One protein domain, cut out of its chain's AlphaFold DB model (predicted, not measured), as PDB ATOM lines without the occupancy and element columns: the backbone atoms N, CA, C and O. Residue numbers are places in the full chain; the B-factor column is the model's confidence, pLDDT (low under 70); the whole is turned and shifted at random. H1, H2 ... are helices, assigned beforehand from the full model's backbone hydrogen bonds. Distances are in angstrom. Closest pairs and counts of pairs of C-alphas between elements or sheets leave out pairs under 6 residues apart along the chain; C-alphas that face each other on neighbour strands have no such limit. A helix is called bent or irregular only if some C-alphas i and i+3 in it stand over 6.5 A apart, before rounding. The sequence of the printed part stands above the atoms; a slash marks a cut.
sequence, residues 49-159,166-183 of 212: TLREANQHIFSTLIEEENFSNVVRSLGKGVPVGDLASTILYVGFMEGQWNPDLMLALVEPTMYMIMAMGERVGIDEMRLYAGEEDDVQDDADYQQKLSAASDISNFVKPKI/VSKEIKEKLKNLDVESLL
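AT A GLANCE: This is residues 49 to 159 and 166 to 183 of the 212 residues of an uncharacterized protein of Parcubacteria group bacterium (UniProt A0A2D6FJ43). The core is a long kinked helix, H4, crossed steeply by H1 and H3, the centres of these three making a triangle, while H2 runs across H4 near its last residues. Past this core a long loop leads to H5 beyond the last residues of H2, and the short H6 and H7 lie loosely at the edge, H6 near H1 and H7 by the first residues of H2. The printed part has 129 residues with seven named helices, H1 to H7 in chain order, and no named strand; its class is all helix. The whole is compact, with a radius of gyration of the C-alphas of 15.1 A, and spans 44 by 36 by 21 A.

IN THESE COORDINATES: H1, residues 50 to 61, begins with C-alpha 50 at (115.369, 132.358, 185.818) and is 16.2 A long. H2 is residues 64 to 74, 15.5 A, and H3 is residues 80 to 93, 20.1 A. H4, residues 99 to 119, is the longest at 29.8 A, from C-alpha 99 at (123.561, 139.107, 191.759). H5 is residues 139 to 149, 15.7 A, and H6 is residues 168 to 176, 12.9 A. H7, residues 179 to 182, ends with C-alpha 182 at (125.504, 107.422, 190.364).

HOW THE PARTS SIT: H4 is the hub, touching three helices. It has a kink of 39 degrees near residue 106 and is irregular, but only just: C-alphas 104 and 107 are 6.9 A apart. H1 touches H4 at a steep tilt of 42 degrees, the same way; the closest C-alphas, of Leu 50 and Leu 101, are 6.7 A apart. H3 touches H4 at a steep tilt of 45 degrees, opposite ways, closest at Ala 84 and Met 110, whose C-alphas are 5.6 A apart. H1 and H3 are near each other, with 6 pairs of C-alphas within 10 A. H2 touches residues 113 to 117 of H4 alone, about perpendicular at 85 degrees, the closest C-alphas being Val 71 and Gly 117 at 5.9 A. H7 and H2 only just touch, with 3 pairs of C-alphas within 8 A, the closest Glu 64 and Leu 182 at 5.3 A. H5 is close to but not clearly touching H2, and so is H6 to H1, their closest C-alphas being Arg 72 and Ala 148 at 6.5 A and Ser 59 and Ile 170 at 8.0 A. In H1, H2, H3, H5 and H6 every O i to N i+4 pair is within hydrogen-bond range; in H4 15 of 17 are, and H7 is too short for such a pair.

THE WHOLE: The two C-alphas farthest apart, of Thr 49 and Ala 139, are 43.8 A apart. The link from H4 to H5, residues 120 to 138, is long. Residues 160 to 165 are not printed, and C-alphas 159 and 166 across this cut are 13.5 A apart. The mean pLDDT of the printed part is 77.9, and residues 131 to 159 and 166 to 183 are under 70 in this predicted model.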
ATOM      1  N   THR A  49     117.632 134.772 182.252       93.38
ATOM      2  CA  THR A  49     116.309 134.314 182.671       93.38
ATOM      3  C   THR A  49     116.404 133.258 183.765       93.38
ATOM      4  O   THR A  49     117.253 132.366 183.731       93.38
ATOM      5  N   LEU A  50     115.465 133.317 184.714       92.31
ATOM      6  CA  LEU A  50     115.369 132.358 185.818       92.31
ATOM      7  C   LEU A  50     115.229 130.915 185.321       92.31
ATOM      8  O   LEU A  50     115.818 129.998 185.882       92.31
ATOM      9  N   ARG A  51     114.470 130.710 184.240       93.06
ATOM     10  CA  ARG A  51     114.233 129.377 183.678       93.06
ATOM     11  C   ARG A  51     115.511 128.745 183.131       93.06
ATOM     12  O   ARG A  51     115.762 127.576 183.407       93.06
ATOM     13  N   GLU A  52     116.285 129.490 182.348       93.88
ATOM     14  CA  GLU A  52     117.515 128.973 181.737       93.88
ATOM     15  C   GLU A  52     118.582 128.697 182.793       93.88
ATOM     16  O   GLU A  52     119.195 127.632 182.769       93.88
ATOM     17  N   ALA A  53     118.738 129.603 183.762       94.94
ATOM     18  CA  ALA A  53     119.661 129.408 184.871       94.94
ATOM     19  C   ALA A  53     119.269 128.195 185.735       94.94
ATOM     20  O   ALA A  53     120.116 127.351 186.009       94.94
ATOM     21  N   ASN A  54     117.983 128.022 186.064       94.31
ATOM     22  CA  ASN A  54     117.508 126.829 186.776       94.31
ATOM     23  C   ASN A  54     117.748 125.535 185.989       94.31
ATOM     24  O   ASN A  54     118.156 124.533 186.567       94.31
ATOM     25  N   GLN A  55     117.519 125.534 184.672       94.19
ATOM     26  CA  GLN A  55     117.791 124.363 183.831       94.19
ATOM     27  C   GLN A  55     119.288 124.033 183.781       94.19
ATOM     28  O   GLN A  55     119.656 122.852 183.745       94.19
ATOM     29  N   HIS A  56     120.141 125.057 183.773       95.44
ATOM     30  CA  HIS A  56     121.583 124.878 183.834       95.44
ATOM     31  C   HIS A  56     122.012 124.294 185.179       95.44
ATOM     32  O   HIS A  56     122.610 123.224 185.182       95.44
ATOM     33  N   ILE A  57     121.615 124.915 186.295       94.94
ATOM     34  CA  ILE A  57     121.898 124.431 187.656       94.94
ATOM     35  C   ILE A  57     121.426 122.989 187.811       94.94
ATOM     36  O   ILE A  57     122.201 122.134 188.219       94.94
ATOM     37  N   PHE A  58     120.188 122.690 187.413       93.38
ATOM     38  CA  PHE A  58     119.663 121.333 187.467       93.38
ATOM     39  C   PHE A  58     120.535 120.352 186.680       93.38
ATOM     40  O   PHE A  58     120.856 119.286 187.190       93.38
ATOM     41  N   SER A  59     120.936 120.712 185.455       93.62
ATOM     42  CA  SER A  59     121.793 119.858 184.624       93.62
ATOM     43  C   SER A  59     123.151 119.608 185.272       93.62
ATOM     44  O   SER A  59     123.614 118.478 185.214       93.62
ATOM     45  N   THR A  60     123.746 120.623 185.896       93.06
ATOM     46  CA  THR A  60     125.029 120.518 186.599       93.06
ATOM     47  C   THR A  60     124.907 119.670 187.865       93.06
ATOM     48  O   THR A  60     125.767 118.842 188.138       93.06
ATOM     49  N   LEU A  61     123.827 119.820 188.636       92.19
ATOM     50  CA  LEU A  61     123.656 119.093 189.897       92.19
ATOM     51  C   LEU A  61     123.358 117.599 189.719       92.19
ATOM     52  O   LEU A  61     123.643 116.821 190.622       92.19
ATOM     53  N   ILE A  62     122.772 117.188 188.589       90.75
ATOM     54  CA  ILE A  62     122.536 115.763 188.288       90.75
ATOM     55  C   ILE A  62     123.762 115.059 187.693       90.75
ATOM     56  O   ILE A  62     123.694 113.858 187.433       90.75
ATOM     57  N   GLU A  63     124.851 115.783 187.427       91.19
ATOM     58  CA  GLU A  63     126.122 115.162 187.055       91.19
ATOM     59  C   GLU A  63     126.631 114.325 188.231       91.19
ATOM     60  O   GLU A  63     126.557 114.757 189.378       91.19
ATOM     61  N   GLU A  64     127.135 113.124 187.947       84.00
ATOM     62  CA  GLU A  64     127.489 112.106 188.948       84.00
ATOM     63  C   GLU A  64     128.368 112.647 190.081       84.00
ATOM     64  O   GLU A  64     128.055 112.477 191.262       84.00
ATOM     65  N   GLU A  65     129.430 113.362 189.716       87.81
ATOM     66  CA  GLU A  65     130.367 113.961 190.662       87.81
ATOM     67  C   GLU A  65     129.678 114.998 191.560       87.81
ATOM     68  O   GLU A  65     129.778 114.936 192.788       87.81
ATOM     69  N   ASN A  66     128.927 115.924 190.964       90.56
ATOM     70  CA  ASN A  66     128.252 116.992 191.697       90.56
ATOM     71  C   ASN A  66     127.148 116.440 192.598       90.56
ATOM     72  O   ASN A  66     127.055 116.833 193.761       90.56
ATOM     73  N   PHE A  67     126.360 115.489 192.097       90.00
ATOM     74  CA  PHE A  67     125.312 114.824 192.858       90.00
ATOM     75  C   PHE A  67     125.892 114.131 194.098       90.00
ATOM     76  O   PHE A  67     125.432 114.370 195.218       90.00
ATOM     77  N   SER A  68     126.945 113.323 193.917       88.06
ATOM     78  CA  SER A  68     127.621 112.610 195.008       88.06
ATOM     79  C   SER A  68     128.210 113.575 196.041       88.06
ATOM     80  O   SER A  68     128.052 113.380 197.249       88.06
ATOM     81  N   ASN A  69     128.834 114.665 195.585       91.12
ATOM     82  CA  ASN A  69     129.422 115.680 196.456       91.12
ATOM     83  C   ASN A  69     128.368 116.435 197.280       91.12
ATOM     84  O   ASN A  69     128.561 116.644 198.484       91.12
ATOM     85  N   VAL A  70     127.243 116.811 196.665       91.50
ATOM     86  CA  VAL A  70     126.135 117.500 197.345       91.50
ATOM     87  C   VAL A  70     125.493 116.582 198.379       91.50
ATOM     88  O   VAL A  70     125.400 116.955 199.549       91.50
ATOM     89  N   VAL A  71     125.132 115.356 197.995       89.75
ATOM     90  CA  VAL A  71     124.521 114.372 198.901       89.75
ATOM     91  C   VAL A  71     125.434 114.044 200.079       89.75
ATOM     92  O   VAL A  71     124.991 114.035 201.225       89.75
ATOM     93  N   ARG A  72     126.730 113.834 199.831       88.38
ATOM     94  CA  ARG A  72     127.699 113.575 200.903       88.38
ATOM     95  C   ARG A  72     127.832 114.760 201.856       88.38
ATOM     96  O   ARG A  72     128.079 114.560 203.040       88.38
ATOM     97  N   SER A  73     127.704 115.983 201.351       89.62
ATOM     98  CA  SER A  73     127.758 117.190 202.182       89.62
ATOM     99  C   SER A  73     126.502 117.331 203.042       89.62
ATOM    100  O   SER A  73     126.619 117.602 204.236       89.62
ATOM    101  N   LEU A  74     125.322 117.038 202.485       88.81
ATOM    102  CA  LEU A  74     124.078 116.929 203.256       88.81
ATOM    103  C   LEU A  74     124.186 115.852 204.344       88.81
ATOM    104  O   LEU A  74     123.870 116.110 205.500       88.81
ATOM    105  N   GLY A  75     124.745 114.685 204.008       82.25
ATOM    106  CA  GLY A  75     125.020 113.596 204.951       82.25
ATOM    107  C   GLY A  75     126.105 113.899 205.995       82.25
ATOM    108  O   GLY A  75     126.379 113.071 206.854       82.25
ATOM    109  N   LYS A  76     126.748 115.070 205.940       86.44
ATOM    110  CA  LYS A  76     127.637 115.587 206.994       86.44
ATOM    111  C   LYS A  76     126.973 116.691 207.824       86.44
ATOM    112  O   LYS A  76     127.641 117.304 208.651       86.44
ATOM    113  N   GLY A  77     125.692 116.968 207.582       84.50
ATOM    114  CA  GLY A  77     124.943 118.029 208.252       84.50
ATOM    115  C   GLY A  77     125.272 119.437 207.751       84.50
ATOM    116  O   GLY A  77     124.996 120.404 208.461       84.50
ATOM    117  N   VAL A  78     125.871 119.586 206.560       89.69
ATOM    118  CA  VAL A  78     126.067 120.919 205.965       89.69
ATOM    119  C   VAL A  78     124.691 121.514 205.635       89.69
ATOM    120  O   VAL A  78     123.905 120.841 204.963       89.69
ATOM    121  N   PRO A  79     124.389 122.755 206.060       93.31
ATOM    122  CA  PRO A  79     123.110 123.379 205.762       93.31
ATOM    123  C   PRO A  79     122.832 123.492 204.259       93.31
ATOM    124  O   PRO A  79     123.704 123.872 203.471       93.31
ATOM    125  N   VAL A  80     121.583 123.244 203.860       94.06
ATOM    126  CA  VAL A  80     121.113 123.373 202.470       94.06
ATOM    127  C   VAL A  80     121.362 124.785 201.932       94.06
ATOM    128  O   VAL A  80     121.791 124.941 200.787       94.06
ATOM    129  N   GLY A  81     121.132 125.815 202.752       93.75
ATOM    130  CA  GLY A  81     121.361 127.210 202.378       93.75
ATOM    131  C   GLY A  81     122.828 127.514 202.062       93.75
ATOM    132  O   GLY A  81     123.106 128.248 201.110       93.75
ATOM    133  N   ASP A  82     123.766 126.903 202.787       94.38
ATOM    134  CA  ASP A  82     125.207 127.097 202.578       94.38
ATOM    135  C   ASP A  82     125.668 126.421 201.280       94.38
ATOM    136  O   ASP A  82     126.442 127.001 200.510       94.38
ATOM    137  N   LEU A  83     125.144 125.225 200.989       94.81
ATOM    138  CA  LEU A  83     125.396 124.525 199.726       94.81
ATOM    139  C   LEU A  83     124.846 125.314 198.535       94.81
ATOM    140  O   LEU A  83     125.580 125.574 197.581       94.81
ATOM    141  N   ALA A  84     123.585 125.753 198.612       95.31
ATOM    142  CA  ALA A  84     122.965 126.574 197.577       95.31
ATOM    143  C   ALA A  84     123.759 127.867 197.345       95.31
ATOM    144  O   ALA A  84     124.091 128.194 196.208       95.31
ATOM    145  N   SER A  85     124.132 128.562 198.422       94.38
ATOM    146  CA  SER A  85     124.925 129.793 198.353       94.38
ATOM    147  C   SER A  85     126.294 129.562 197.718       94.38
ATOM    148  O   SER A  85     126.730 130.372 196.906       94.38
ATOM    149  N   THR A  86     126.953 128.443 198.028       95.00
ATOM    150  CA  THR A  86     128.253 128.082 197.445       95.00
ATOM    151  C   THR A  86     128.141 127.860 195.938       95.00
ATOM    152  O   THR A  86     128.885 128.468 195.170       95.00
ATOM    153  N   ILE A  87     127.175 127.047 195.500       94.81
ATOM    154  CA  ILE A  87     126.926 126.769 194.075       94.81
ATOM    155  C   ILE A  87     126.613 128.069 193.322       94.81
ATOM    156  O   ILE A  87     127.171 128.345 192.258       94.81
ATOM    157  N   LEU A  88     125.744 128.902 193.900       95.62
ATOM    158  CA  LEU A  88     125.319 130.158 193.295       95.62
ATOM    159  C   LEU A  88     126.438 131.203 193.235       95.62
ATOM    160  O   LEU A  88     126.540 131.956 192.263       95.62
ATOM    161  N   TYR A  89     127.307 131.227 194.242       95.44
ATOM    162  CA  TYR A  89     128.464 132.109 194.274       95.44
ATOM    163  C   TYR A  89     129.509 131.723 193.223       95.44
ATOM    164  O   TYR A  89     130.028 132.599 192.531       95.44
ATOM    165  N   VAL A  90     129.779 130.425 193.047       94.81
ATOM    166  CA  VAL A  90     130.696 129.940 192.001       94.81
ATOM    167  C   VAL A  90     130.195 130.356 190.620       94.81
ATOM    168  O   VAL A  90     130.941 130.979 189.866       94.81
ATOM    169  N   GLY A  91     128.916 130.129 190.309       93.56
ATOM    170  CA  GLY A  91     128.388 130.545 189.009       93.56
ATOM    171  C   GLY A  91     128.315 132.068 188.835       93.56
ATOM    172  O   GLY A  91     128.488 132.559 187.721       93.56
ATOM    173  N   PHE A  92     128.170 132.850 189.911       94.62
ATOM    174  CA  PHE A  92     128.344 134.305 189.832       94.62
ATOM    175  C   PHE A  92     129.784 134.676 189.451       94.62
ATOM    176  O   PHE A  92     129.983 135.465 188.531       94.62
ATOM    177  N   MET A  93     130.787 134.079 190.104       92.94
ATOM    178  CA  MET A  93     132.207 134.325 189.817       92.94
ATOM    179  C   MET A  93     132.596 133.944 188.384       92.94
ATOM    180  O   MET A  93     133.422 134.620 187.769       92.94
ATOM    181  N   GLU A  94     131.962 132.907 187.835       94.25
ATOM    182  CA  GLU A  94     132.085 132.483 186.436       94.25
ATOM    183  C   GLU A  94     131.292 133.356 185.444       94.25
ATOM    184  O   GLU A  94     131.362 133.129 184.235       94.25
ATOM    185  N   GLY A  95     130.548 134.362 185.913       94.25
ATOM    186  CA  GLY A  95     129.743 135.237 185.059       94.25
ATOM    187  C   GLY A  95     128.503 134.552 184.479       94.25
ATOM    188  O   GLY A  95     128.013 134.929 183.414       94.25
ATOM    189  N   GLN A  96     127.974 133.521 185.138       95.12
ATOM    190  CA  GLN A  96     126.788 132.818 184.654       95.12
ATOM    191  C   GLN A  96     125.503 133.626 184.844       95.12
ATOM    192  O   GLN A  96     124.641 133.615 183.968       95.12
ATOM    193  N   TRP A  97     125.385 134.352 185.954       96.25
ATOM    194  CA  TRP A  97     124.236 135.191 186.302       96.25
ATOM    195  C   TRP A  97     124.686 136.451 187.042       96.25
ATOM    196  O   TRP A  97     125.798 136.526 187.559       96.25
ATOM    197  N   ASN A  98     123.808 137.452 187.105       94.19
ATOM    198  CA  ASN A  98     124.015 138.646 187.924       94.19
ATOM    199  C   ASN A  98     123.566 138.403 189.388       94.19
ATOM    200  O   ASN A  98     122.850 137.436 189.656       94.19
ATOM    201  N   PRO A  99     123.930 139.277 190.347       92.44
ATOM    202  CA  PRO A  99     123.561 139.107 191.759       92.44
ATOM    203  C   PRO A  99     122.049 139.118 192.023       92.44
ATOM    204  O   PRO A  99     121.578 138.487 192.963       92.44
ATOM    205  N   ASP A 100     121.285 139.828 191.192       93.62
ATOM    206  CA  ASP A 100     119.823 139.882 191.285       93.62
ATOM    207  C   ASP A 100     119.188 138.536 190.900       93.62
ATOM    208  O   ASP A 100     118.392 137.969 191.648       93.62
ATOM    209  N   LEU A 101     119.627 137.949 189.781       93.38
ATOM    210  CA  LEU A 101     119.204 136.608 189.389       93.38
ATOM    211  C   LEU A 101     119.716 135.555 190.374       93.38
ATOM    212  O   LEU A 101     118.979 134.629 190.688       93.38
ATOM    213  N   MET A 102     120.927 135.721 190.918       94.00
ATOM    214  CA  MET A 102     121.460 134.862 191.979       94.00
ATOM    215  C   MET A 102     120.498 134.786 193.167       94.00
ATOM    216  O   MET A 102     120.181 133.689 193.612       94.00
ATOM    217  N   LEU A 103     119.987 135.930 193.639       94.12
ATOM    218  CA  LEU A 103     119.031 135.981 194.745       94.12
ATOM    219  C   LEU A 103     117.730 135.240 194.408       94.12
ATOM    220  O   LEU A 103     117.223 134.479 195.229       94.12
ATOM    221  N   ALA A 104     117.224 135.405 193.183       94.56
ATOM    222  CA  ALA A 104     116.037 134.692 192.712       94.56
ATOM    223  C   ALA A 104     116.258 133.173 192.543       94.56
ATOM    224  O   ALA A 104     115.298 132.404 192.564       94.56
ATOM    225  N   LEU A 105     117.508 132.732 192.374       95.75
ATOM    226  CA  LEU A 105     117.886 131.325 192.229       95.75
ATOM    227  C   LEU A 105     118.119 130.611 193.565       95.75
ATOM    228  O   LEU A 105     118.129 129.379 193.568       95.75
ATOM    229  N   VAL A 106     118.276 131.339 194.681       95.44
ATOM    230  CA  VAL A 106     118.536 130.754 196.014       95.44
ATOM    231  C   VAL A 106     117.490 129.704 196.357       95.44
ATOM    232  O   VAL A 106     117.821 128.534 196.536       95.44
ATOM    233  N   GLU A 107     116.221 130.099 196.375       94.12
ATOM    234  CA  GLU A 107     115.125 129.218 196.769       94.12
ATOM    235  C   GLU A 107     114.969 128.001 195.826       94.12
ATOM    236  O   GLU A 107     114.982 126.870 196.319       94.12
ATOM    237  N   PRO A 108     114.908 128.158 194.484       95.31
ATOM    238  CA  PRO A 108     114.877 127.015 193.569       95.31
ATOM    239  C   PRO A 108     116.044 126.040 193.758       95.31
ATOM    240  O   PRO A 108     115.850 124.827 193.696       95.31
ATOM    241  N   THR A 109     117.250 126.557 194.003       95.88
ATOM    242  CA  THR A 109     118.454 125.738 194.196       95.88
ATOM    243  C   THR A 109     118.386 124.953 195.500       95.88
ATOM    244  O   THR A 109     118.695 123.763 195.506       95.88
ATOM    245  N   MET A 110     117.899 125.566 196.582       95.12
ATOM    246  CA  MET A 110     117.665 124.862 197.846       95.12
ATOM    247  C   MET A 110     116.679 123.701 197.673       95.12
ATOM    248  O   MET A 110     116.963 122.598 198.128       95.12
ATOM    249  N   TYR A 111     115.564 123.899 196.957       94.81
ATOM    250  CA  TYR A 111     114.617 122.810 196.679       94.81
ATOM    251  C   TYR A 111     115.223 121.686 195.836       94.81
ATOM    252  O   TYR A 111     114.943 120.517 196.091       94.81
ATOM    253  N   MET A 112     116.062 122.013 194.848       94.19
ATOM    254  CA  MET A 112     116.772 120.999 194.062       94.19
ATOM    255  C   MET A 112     117.696 120.155 194.945       94.19
ATOM    256  O   MET A 112     117.683 118.934 194.833       94.19
ATOM    257  N   ILE A 113     118.442 120.790 195.851       93.81
ATOM    258  CA  ILE A 113     119.337 120.113 196.799       93.81
ATOM    259  C   ILE A 113     118.541 119.245 197.784       93.81
ATOM    260  O   ILE A 113     118.889 118.084 197.988       93.81
ATOM    261  N   MET A 114     117.435 119.759 198.335       91.38
ATOM    262  CA  MET A 114     116.561 118.981 199.221       91.38
ATOM    263  C   MET A 114     115.992 117.748 198.516       91.38
ATOM    264  O   MET A 114     116.059 116.647 199.051       91.38
ATOM    265  N   ALA A 115     115.525 117.895 197.275       90.00
ATOM    266  CA  ALA A 115     115.016 116.771 196.493       90.00
ATOM    267  C   ALA A 115     116.084 115.690 196.232       90.00
ATOM    268  O   ALA A 115     115.749 114.511 196.101       90.00
ATOM    269  N   MET A 116     117.367 116.063 196.154       89.25
ATOM    270  CA  MET A 116     118.477 115.105 196.051       89.25
ATOM    271  C   MET A 116     118.680 114.353 197.366       89.25
ATOM    272  O   MET A 116     118.797 113.129 197.335       89.25
ATOM    273  N   GLY A 117     118.660 115.064 198.499       87.62
ATOM    274  CA  GLY A 117     118.718 114.474 199.840       87.62
ATOM    275  C   GLY A 117     117.561 113.508 200.105       87.62
ATOM    276  O   GLY A 117     117.795 112.350 200.444       87.62
ATOM    277  N   GLU A 118     116.321 113.918 199.836       86.06
ATOM    278  CA  GLU A 118     115.135 113.059 199.977       86.06
ATOM    279  C   GLU A 118     115.221 111.807 199.094       86.06
ATOM    280  O   GLU A 118     114.862 110.705 199.513       86.06
ATOM    281  N   ARG A 119     115.736 111.941 197.864       82.44
ATOM    282  CA  ARG A 119     115.891 110.807 196.940       82.44
ATOM    283  C   ARG A 119     116.851 109.748 197.480       82.44
ATOM    284  O   ARG A 119     116.651 108.561 197.220       82.44
ATOM    285  N   VAL A 120     117.871 110.170 198.220       82.69
ATOM    286  CA  VAL A 120     118.788 109.268 198.914       82.69
ATOM    287  C   VAL A 120     118.369 109.025 200.369       82.69
ATOM    288  O   VAL A 120     119.165 108.545 201.151       82.69
ATOM    289  N   GLY A 121     117.136 109.331 200.779       80.81
ATOM    290  CA  GLY A 121     116.636 109.012 202.123       80.81
ATOM    291  C   GLY A 121     117.246 109.825 203.273       80.81
ATOM    292  O   GLY A 121     117.214 109.370 204.419       80.81
ATOM    293  N   ILE A 122     117.800 111.006 202.988       81.94
ATOM    294  CA  ILE A 122     118.127 112.017 203.998       81.94
ATOM    295  C   ILE A 122     116.853 112.837 204.227       81.94
ATOM    296  O   ILE A 122     116.608 113.827 203.541       81.94
ATOM    297  N   ASP A 123     116.014 112.374 205.153       72.31
ATOM    298  CA  ASP A 123     114.708 112.990 205.436       72.31
ATOM    299  C   ASP A 123     114.835 114.268 206.291       72.31
ATOM    300  O   ASP A 123     114.013 115.177 206.202       72.31
ATOM    301  N   GLU A 124     115.885 114.353 207.109       77.12
ATOM    302  CA  GLU A 124     116.133 115.457 208.040       77.12
ATOM    303  C   GLU A 124     117.366 116.240 207.582       77.12
ATOM    304  O   GLU A 124     118.515 115.822 207.750       77.12
ATOM    305  N   MET A 125     117.125 117.377 206.937       84.19
ATOM    306  CA  MET A 125     118.170 118.259 206.427       84.19
ATOM    307  C   MET A 125     118.145 119.580 207.181       84.19
ATOM    308  O   MET A 125     117.095 120.204 207.325       84.19
ATOM    309  N   ARG A 126     119.321 120.036 207.602       87.81
ATOM    310  CA  ARG A 126     119.500 121.374 208.163       87.81
ATOM    311  C   ARG A 126     119.339 122.417 207.063       87.81
ATOM    312  O   ARG A 126     120.014 122.325 206.037       87.81
ATOM    313  N   LEU A 127     118.485 123.416 207.250       88.50
ATOM    314  CA  LEU A 127     118.244 124.437 206.231       88.50
ATOM    315  C   LEU A 127     119.248 125.578 206.356       88.50
ATOM    316  O   LEU A 127     119.829 125.989 205.347       88.50
ATOM    317  N   TYR A 128     119.503 126.037 207.583       88.06
ATOM    318  CA  TYR A 128     120.367 127.187 207.848       88.06
ATOM    319  C   TYR A 128     121.396 126.931 208.955       88.06
ATOM    320  O   TYR A 128     121.193 126.160 209.898       88.06
ATOM    321  N   ALA A 129     122.528 127.629 208.857       80.81
ATOM    322  CA  ALA A 129     123.503 127.688 209.933       80.81
ATOM    323  C   ALA A 129     122.875 128.344 211.178       80.81
ATOM    324  O   ALA A 129     122.293 129.425 211.097       80.81
ATOM    325  N   GLY A 130     123.007 127.695 212.334       72.56
ATOM    326  CA  GLY A 130     122.443 128.180 213.595       72.56
ATOM    327  C   GLY A 130     121.012 127.726 213.895       72.56
ATOM    328  O   GLY A 130     120.526 128.049 214.973       72.56
ATOM    329  N   GLU A 131     120.358 126.951 213.017       68.69
ATOM    330  CA  GLU A 131     119.224 126.123 213.458       68.69
ATOM    331  C   GLU A 131     119.719 125.183 214.566       68.69
ATOM    332  O   GLU A 131     120.786 124.577 214.409       68.69
ATOM    333  N   GLU A 132     119.017 125.154 215.706       55.34
ATOM    334  CA  GLU A 132     119.312 124.230 216.803       55.34
ATOM    335  C   GLU A 132     119.137 122.807 216.267       55.34
ATOM    336  O   GLU A 132     118.102 122.464 215.691       55.34
ATOM    337  N   ASP A 133     120.199 122.007 216.375       55.34
ATOM    338  CA  ASP A 133     120.207 120.620 215.933       55.34
ATOM    339  C   ASP A 133     119.392 119.780 216.937       55.34
ATOM    340  O   ASP A 133     119.947 118.969 217.674       55.34
ATOM    341  N   ASP A 134     118.063 119.935 216.957       50.88
ATOM    342  CA  ASP A 134     117.147 119.068 217.727       50.88
ATOM    343  C   ASP A 134     117.262 117.583 217.302       50.88
ATOM    344  O   ASP A 134     116.732 116.684 217.949       50.88
ATOM    345  N   VAL A 135     117.974 117.334 216.199       52.31
ATOM    346  CA  VAL A 135     118.059 116.087 215.436       52.31
ATOM    347  C   VAL A 135     119.408 115.366 215.569       52.31
ATOM    348  O   VAL A 135     119.549 114.232 215.118       52.31
ATOM    349  N   GLN A 136     120.426 115.977 216.195       50.31
ATOM    350  CA  GLN A 136     121.761 115.357 216.301       50.31
ATOM    351  C   GLN A 136     121.850 114.219 217.325       50.31
ATOM    352  O   GLN A 136     122.763 113.394 217.217       50.31
ATOM    353  N   ASP A 137     120.904 114.165 218.265       49.12
ATOM    354  CA  ASP A 137     120.802 113.132 219.304       49.12
ATOM    355  C   ASP A 137     119.937 111.929 218.884       49.12
ATOM    356  O   ASP A 137     119.799 110.971 219.652       49.12
ATOM    357  N   ASP A 138     119.379 111.927 217.665       53.34
ATOM    358  CA  ASP A 138     118.661 110.762 217.154       53.34
ATOM    359  C   ASP A 138     119.659 109.712 216.631       53.34
ATOM    360  O   ASP A 138     120.397 109.915 215.658       53.34
ATOM    361  N   ALA A 139     119.721 108.566 217.312       55.19
ATOM    362  CA  ALA A 139     120.642 107.478 216.984       55.19
ATOM    363  C   ALA A 139     120.408 106.930 215.562       55.19
ATOM    364  O   ALA A 139     121.360 106.506 214.898       55.19
ATOM    365  N   ASP A 140     119.167 107.008 215.073       57.97
ATOM    366  CA  ASP A 140     118.800 106.609 213.715       57.97
ATOM    367  C   ASP A 140     119.377 107.577 212.667       57.97
ATOM    368  O   ASP A 140     119.775 107.146 211.581       57.97
ATOM    369  N   TYR A 141     119.500 108.870 212.990       56.31
ATOM    370  CA  TYR A 141     120.104 109.873 212.111       56.31
ATOM    371  C   TYR A 141     121.609 109.635 211.960       56.31
ATOM    372  O   TYR A 141     122.108 109.520 210.843       56.31
ATOM    373  N   GLN A 142     122.333 109.423 213.062       55.09
ATOM    374  CA  GLN A 142     123.773 109.111 213.037       55.09
ATOM    375  C   GLN A 142     124.081 107.808 212.277       55.09
ATOM    376  O   GLN A 142     125.082 107.701 211.556       55.09
ATOM    377  N   GLN A 143     123.194 106.814 212.376       58.94
ATOM    378  CA  GLN A 143     123.294 105.582 211.596       58.94
ATOM    379  C   GLN A 143     123.028 105.819 210.099       58.94
ATOM    380  O   GLN A 143     123.718 105.243 209.258       58.94
ATOM    381  N   LYS A 144     122.082 106.697 209.740       57.38
ATOM    382  CA  LYS A 144     121.834 107.103 208.347       57.38
ATOM    383  C   LYS A 144     122.963 107.964 207.772       57.38
ATOM    384  O   LYS A 144     123.286 107.786 206.607       57.38
ATOM    385  N   LEU A 145     123.597 108.836 208.560       55.22
ATOM    386  CA  LEU A 145     124.752 109.653 208.146       55.22
ATOM    387  C   LEU A 145     126.013 108.801 207.932       55.22
ATOM    388  O   LEU A 145     126.736 108.982 206.954       55.22
ATOM    389  N   SER A 146     126.264 107.828 208.813       55.66
ATOM    390  CA  SER A 146     127.355 106.858 208.629       55.66
ATOM    391  C   SER A 146     127.075 105.891 207.473       55.66
ATOM    392  O   SER A 146     127.981 105.563 206.707       55.66
ATOM    393  N   ALA A 147     125.810 105.529 207.245       53.28
ATOM    394  CA  ALA A 147     125.398 104.894 206.000       53.28
ATOM    395  C   ALA A 147     125.509 105.853 204.795       53.28
ATOM    396  O   ALA A 147     125.750 105.380 203.699       53.28
ATOM    397  N   ALA A 148     125.408 107.179 204.973       50.41
ATOM    398  CA  ALA A 148     125.560 108.200 203.920       50.41
ATOM    399  C   ALA A 148     126.999 108.359 203.446       50.41
ATOM    400  O   ALA A 148     127.238 108.645 202.271       50.41
ATOM    401  N   SER A 149     127.968 108.101 204.324       52.34
ATOM    402  CA  SER A 149     129.357 107.900 203.911       52.34
ATOM    403  C   SER A 149     129.562 106.626 203.079       52.34
ATOM    404  O   SER A 149     130.444 106.622 202.218       52.34
ATOM    405  N   ASP A 150     128.724 105.603 203.271       51.25
ATOM    406  CA  ASP A 150     128.731 104.331 202.540       51.25
ATOM    407  C   ASP A 150     127.580 104.287 201.523       51.25
ATOM    408  O   ASP A 150     126.549 103.637 201.688       51.25
ATOM    409  N   ILE A 151     127.809 105.009 200.430       49.31
ATOM    410  CA  ILE A 151     126.934 105.336 199.290       49.31
ATOM    411  C   ILE A 151     126.078 104.156 198.738       49.31
ATOM    412  O   ILE A 151     125.091 104.375 198.043       49.31
ATOM    413  N   SER A 152     126.369 102.896 199.081       49.28
ATOM    414  CA  SER A 152     125.718 101.689 198.549       49.28
ATOM    415  C   SER A 152     124.286 101.404 199.029       49.28
ATOM    416  O   SER A 152     123.637 100.534 198.456       49.28
ATOM    417  N   ASN A 153     123.782 102.064 200.079       44.72
ATOM    418  CA  ASN A 153     122.513 101.665 200.718       44.72
ATOM    419  C   ASN A 153     121.290 102.530 200.367       44.72
ATOM    420  O   ASN A 153     120.194 102.275 200.875       44.72
ATOM    421  N   PHE A 154     121.425 103.531 199.497       50.03
ATOM    422  CA  PHE A 154     120.334 104.472 199.233       50.03
ATOM    423  C   PHE A 154     119.536 104.117 197.989       50.03
ATOM    424  O   PHE A 154     119.743 104.646 196.902       50.03
ATOM    425  N   VAL A 155     118.547 103.249 198.186       50.47
ATOM    426  CA  VAL A 155     117.463 103.052 197.223       50.47
ATOM    427  C   VAL A 155     116.129 103.209 197.943       50.47
ATOM    428  O   VAL A 155     115.614 102.271 198.550       50.47
ATOM    429  N   LYS A 156     115.525 104.397 197.837       47.59
ATOM    430  CA  LYS A 156     114.069 104.554 197.955       47.59
ATOM    431  C   LYS A 156     113.545 105.486 196.858       47.59
ATOM    432  O   LYS A 156     113.758 106.691 196.921       47.59
ATOM    433  N   PRO A 157     112.822 104.965 195.850       50.31
ATOM    434  CA  PRO A 157     112.201 105.800 194.836       50.31
ATOM    435  C   PRO A 157     110.776 106.187 195.249       50.31
ATOM    436  O   PRO A 157     109.951 105.310 195.516       50.31
ATOM    437  N   LYS A 158     110.477 107.494 195.222       37.84
ATOM    438  CA  LYS A 158     109.261 108.096 194.629       37.84
ATOM    439  C   LYS A 158     109.294 109.620 194.791       37.84
ATOM    440  O   LYS A 158     108.952 110.140 195.842       37.84
ATOM    441  N   ILE A 159     109.645 110.321 193.715       45.16
ATOM    442  CA  ILE A 159     109.452 111.773 193.602       45.16
ATOM    443  C   ILE A 159     108.143 112.001 192.844       45.16
ATOM    444  O   ILE A 159     107.949 111.432 191.768       45.16
ATOM    445  N   VAL A 166     108.398 120.809 183.555       59.00
ATOM    446  CA  VAL A 166     109.686 120.230 183.142       59.00
ATOM    447  C   VAL A 166     109.802 120.151 181.612       59.00
ATOM    448  O   VAL A 166     108.961 119.545 180.944       59.00
ATOM    449  N   SER A 167     110.864 120.735 181.043       64.12
ATOM    450  CA  SER A 167     111.179 120.696 179.602       64.12
ATOM    451  C   SER A 167     111.432 119.266 179.094       64.12
ATOM    452  O   SER A 167     111.935 118.416 179.828       64.12
ATOM    453  N   LYS A 168     111.129 118.987 177.815       69.25
ATOM    454  CA  LYS A 168     111.274 117.643 177.206       69.25
ATOM    455  C   LYS A 168     112.690 117.061 177.335       69.25
ATOM    456  O   LYS A 168     112.823 115.874 177.599       69.25
ATOM    457  N   GLU A 169     113.718 117.896 177.225       64.38
ATOM    458  CA  GLU A 169     115.126 117.492 177.367       64.38
ATOM    459  C   GLU A 169     115.456 116.978 178.776       64.38
ATOM    460  O   GLU A 169     116.152 115.978 178.934       64.38
ATOM    461  N   ILE A 170     114.904 117.616 179.811       64.00
ATOM    462  CA  ILE A 170     115.084 117.183 181.202       64.00
ATOM    463  C   ILE A 170     114.378 115.843 181.428       64.00
ATOM    464  O   ILE A 170     114.914 114.980 182.115       64.00
ATOM    465  N   LYS A 171     113.213 115.620 180.803       64.19
ATOM    466  CA  LYS A 171     112.495 114.335 180.889       64.19
ATOM    467  C   LYS A 171     113.305 113.177 180.310       64.19
ATOM    468  O   LYS A 171     113.226 112.074 180.839       64.19
ATOM    469  N   GLU A 172     114.060 113.408 179.240       69.06
ATOM    470  CA  GLU A 172     114.929 112.372 178.673       69.06
ATOM    471  C   GLU A 172     116.147 112.105 179.549       69.06
ATOM    472  O   GLU A 172     116.440 110.945 179.827       69.06
ATOM    473  N   LYS A 173     116.791 113.156 180.070       61.16
ATOM    474  CA  LYS A 173     117.881 112.987 181.038       61.16
ATOM    475  C   LYS A 173     117.398 112.217 182.268       61.16
ATOM    476  O   LYS A 173     117.983 111.200 182.594       61.16
ATOM    477  N   LEU A 174     116.266 112.604 182.861       63.44
ATOM    478  CA  LEU A 174     115.665 111.935 184.022       63.44
ATOM    479  C   LEU A 174     115.358 110.447 183.800       63.44
ATOM    480  O   LEU A 174     115.495 109.661 184.733       63.44
ATOM    481  N   LYS A 175     114.932 110.054 182.594       60.66
ATOM    482  CA  LYS A 175     114.654 108.645 182.256       60.66
ATOM    483  C   LYS A 175     115.917 107.799 182.124       60.66
ATOM    484  O   LYS A 175     115.846 106.597 182.347       60.66
ATOM    485  N   ASN A 176     117.035 108.424 181.762       59.38
ATOM    486  CA  ASN A 176     118.321 107.757 181.578       59.38
ATOM    487  C   ASN A 176     119.200 107.790 182.840       59.38
ATOM    488  O   ASN A 176     120.281 107.210 182.829       59.38
ATOM    489  N   LEU A 177     118.768 108.465 183.914       57.16
ATOM    490  CA  LEU A 177     119.480 108.474 185.193       57.16
ATOM    491  C   LEU A 177     119.212 107.161 185.938       57.16
ATOM    492  O   LEU A 177     118.209 107.028 186.645       57.16
ATOM    493  N   ASP A 178     120.123 106.204 185.785       52.03
ATOM    494  CA  ASP A 178     120.224 105.063 186.688       52.03
ATOM    495  C   ASP A 178     120.933 105.502 187.971       52.03
ATOM    496  O   ASP A 178     122.135 105.761 188.003       52.03
ATOM    497  N   VAL A 179     120.157 105.649 189.037       54.38
ATOM    498  CA  VAL A 179     120.646 106.209 190.301       54.38
ATOM    499  C   VAL A 179     121.475 105.207 191.090       54.38
ATOM    500  O   VAL A 179     122.283 105.629 191.908       54.38
ATOM    501  N   GLU A 180     121.381 103.914 190.776       51.66
ATOM    502  CA  GLU A 180     122.307 102.912 191.309       51.66
ATOM    503  C   GLU A 180     123.727 103.118 190.759       51.66
ATOM    504  O   GLU A 180     124.697 102.979 191.500       51.66
ATOM    505  N   SER A 181     123.862 103.548 189.498       54.75
ATOM    506  CA  SER A 181     125.166 103.855 188.892       54.75
ATOM    507  C   SER A 181     125.800 105.127 189.459       54.75
ATOM    508  O   SER A 181     127.017 105.177 189.580       54.75
ATOM    509  N   LEU A 182     125.005 106.141 189.824       52.94
ATOM    510  CA  LEU A 182     125.504 107.422 190.364       52.94
ATOM    511  C   LEU A 182     125.965 107.331 191.826       52.94
ATOM    512  O   LEU A 182     126.649 108.217 192.337       52.94
ATOM    513  N   LEU A 183     125.527 106.278 192.511       54.84
ATOM    514  CA  LEU A 183     125.882 105.962 193.890       54.84
ATOM    515  C   LEU A 183     126.969 104.880 193.973       54.84
ATOM    516  O   LEU A 183     127.482 104.594 195.057       54.84
TER     517      LEU A 183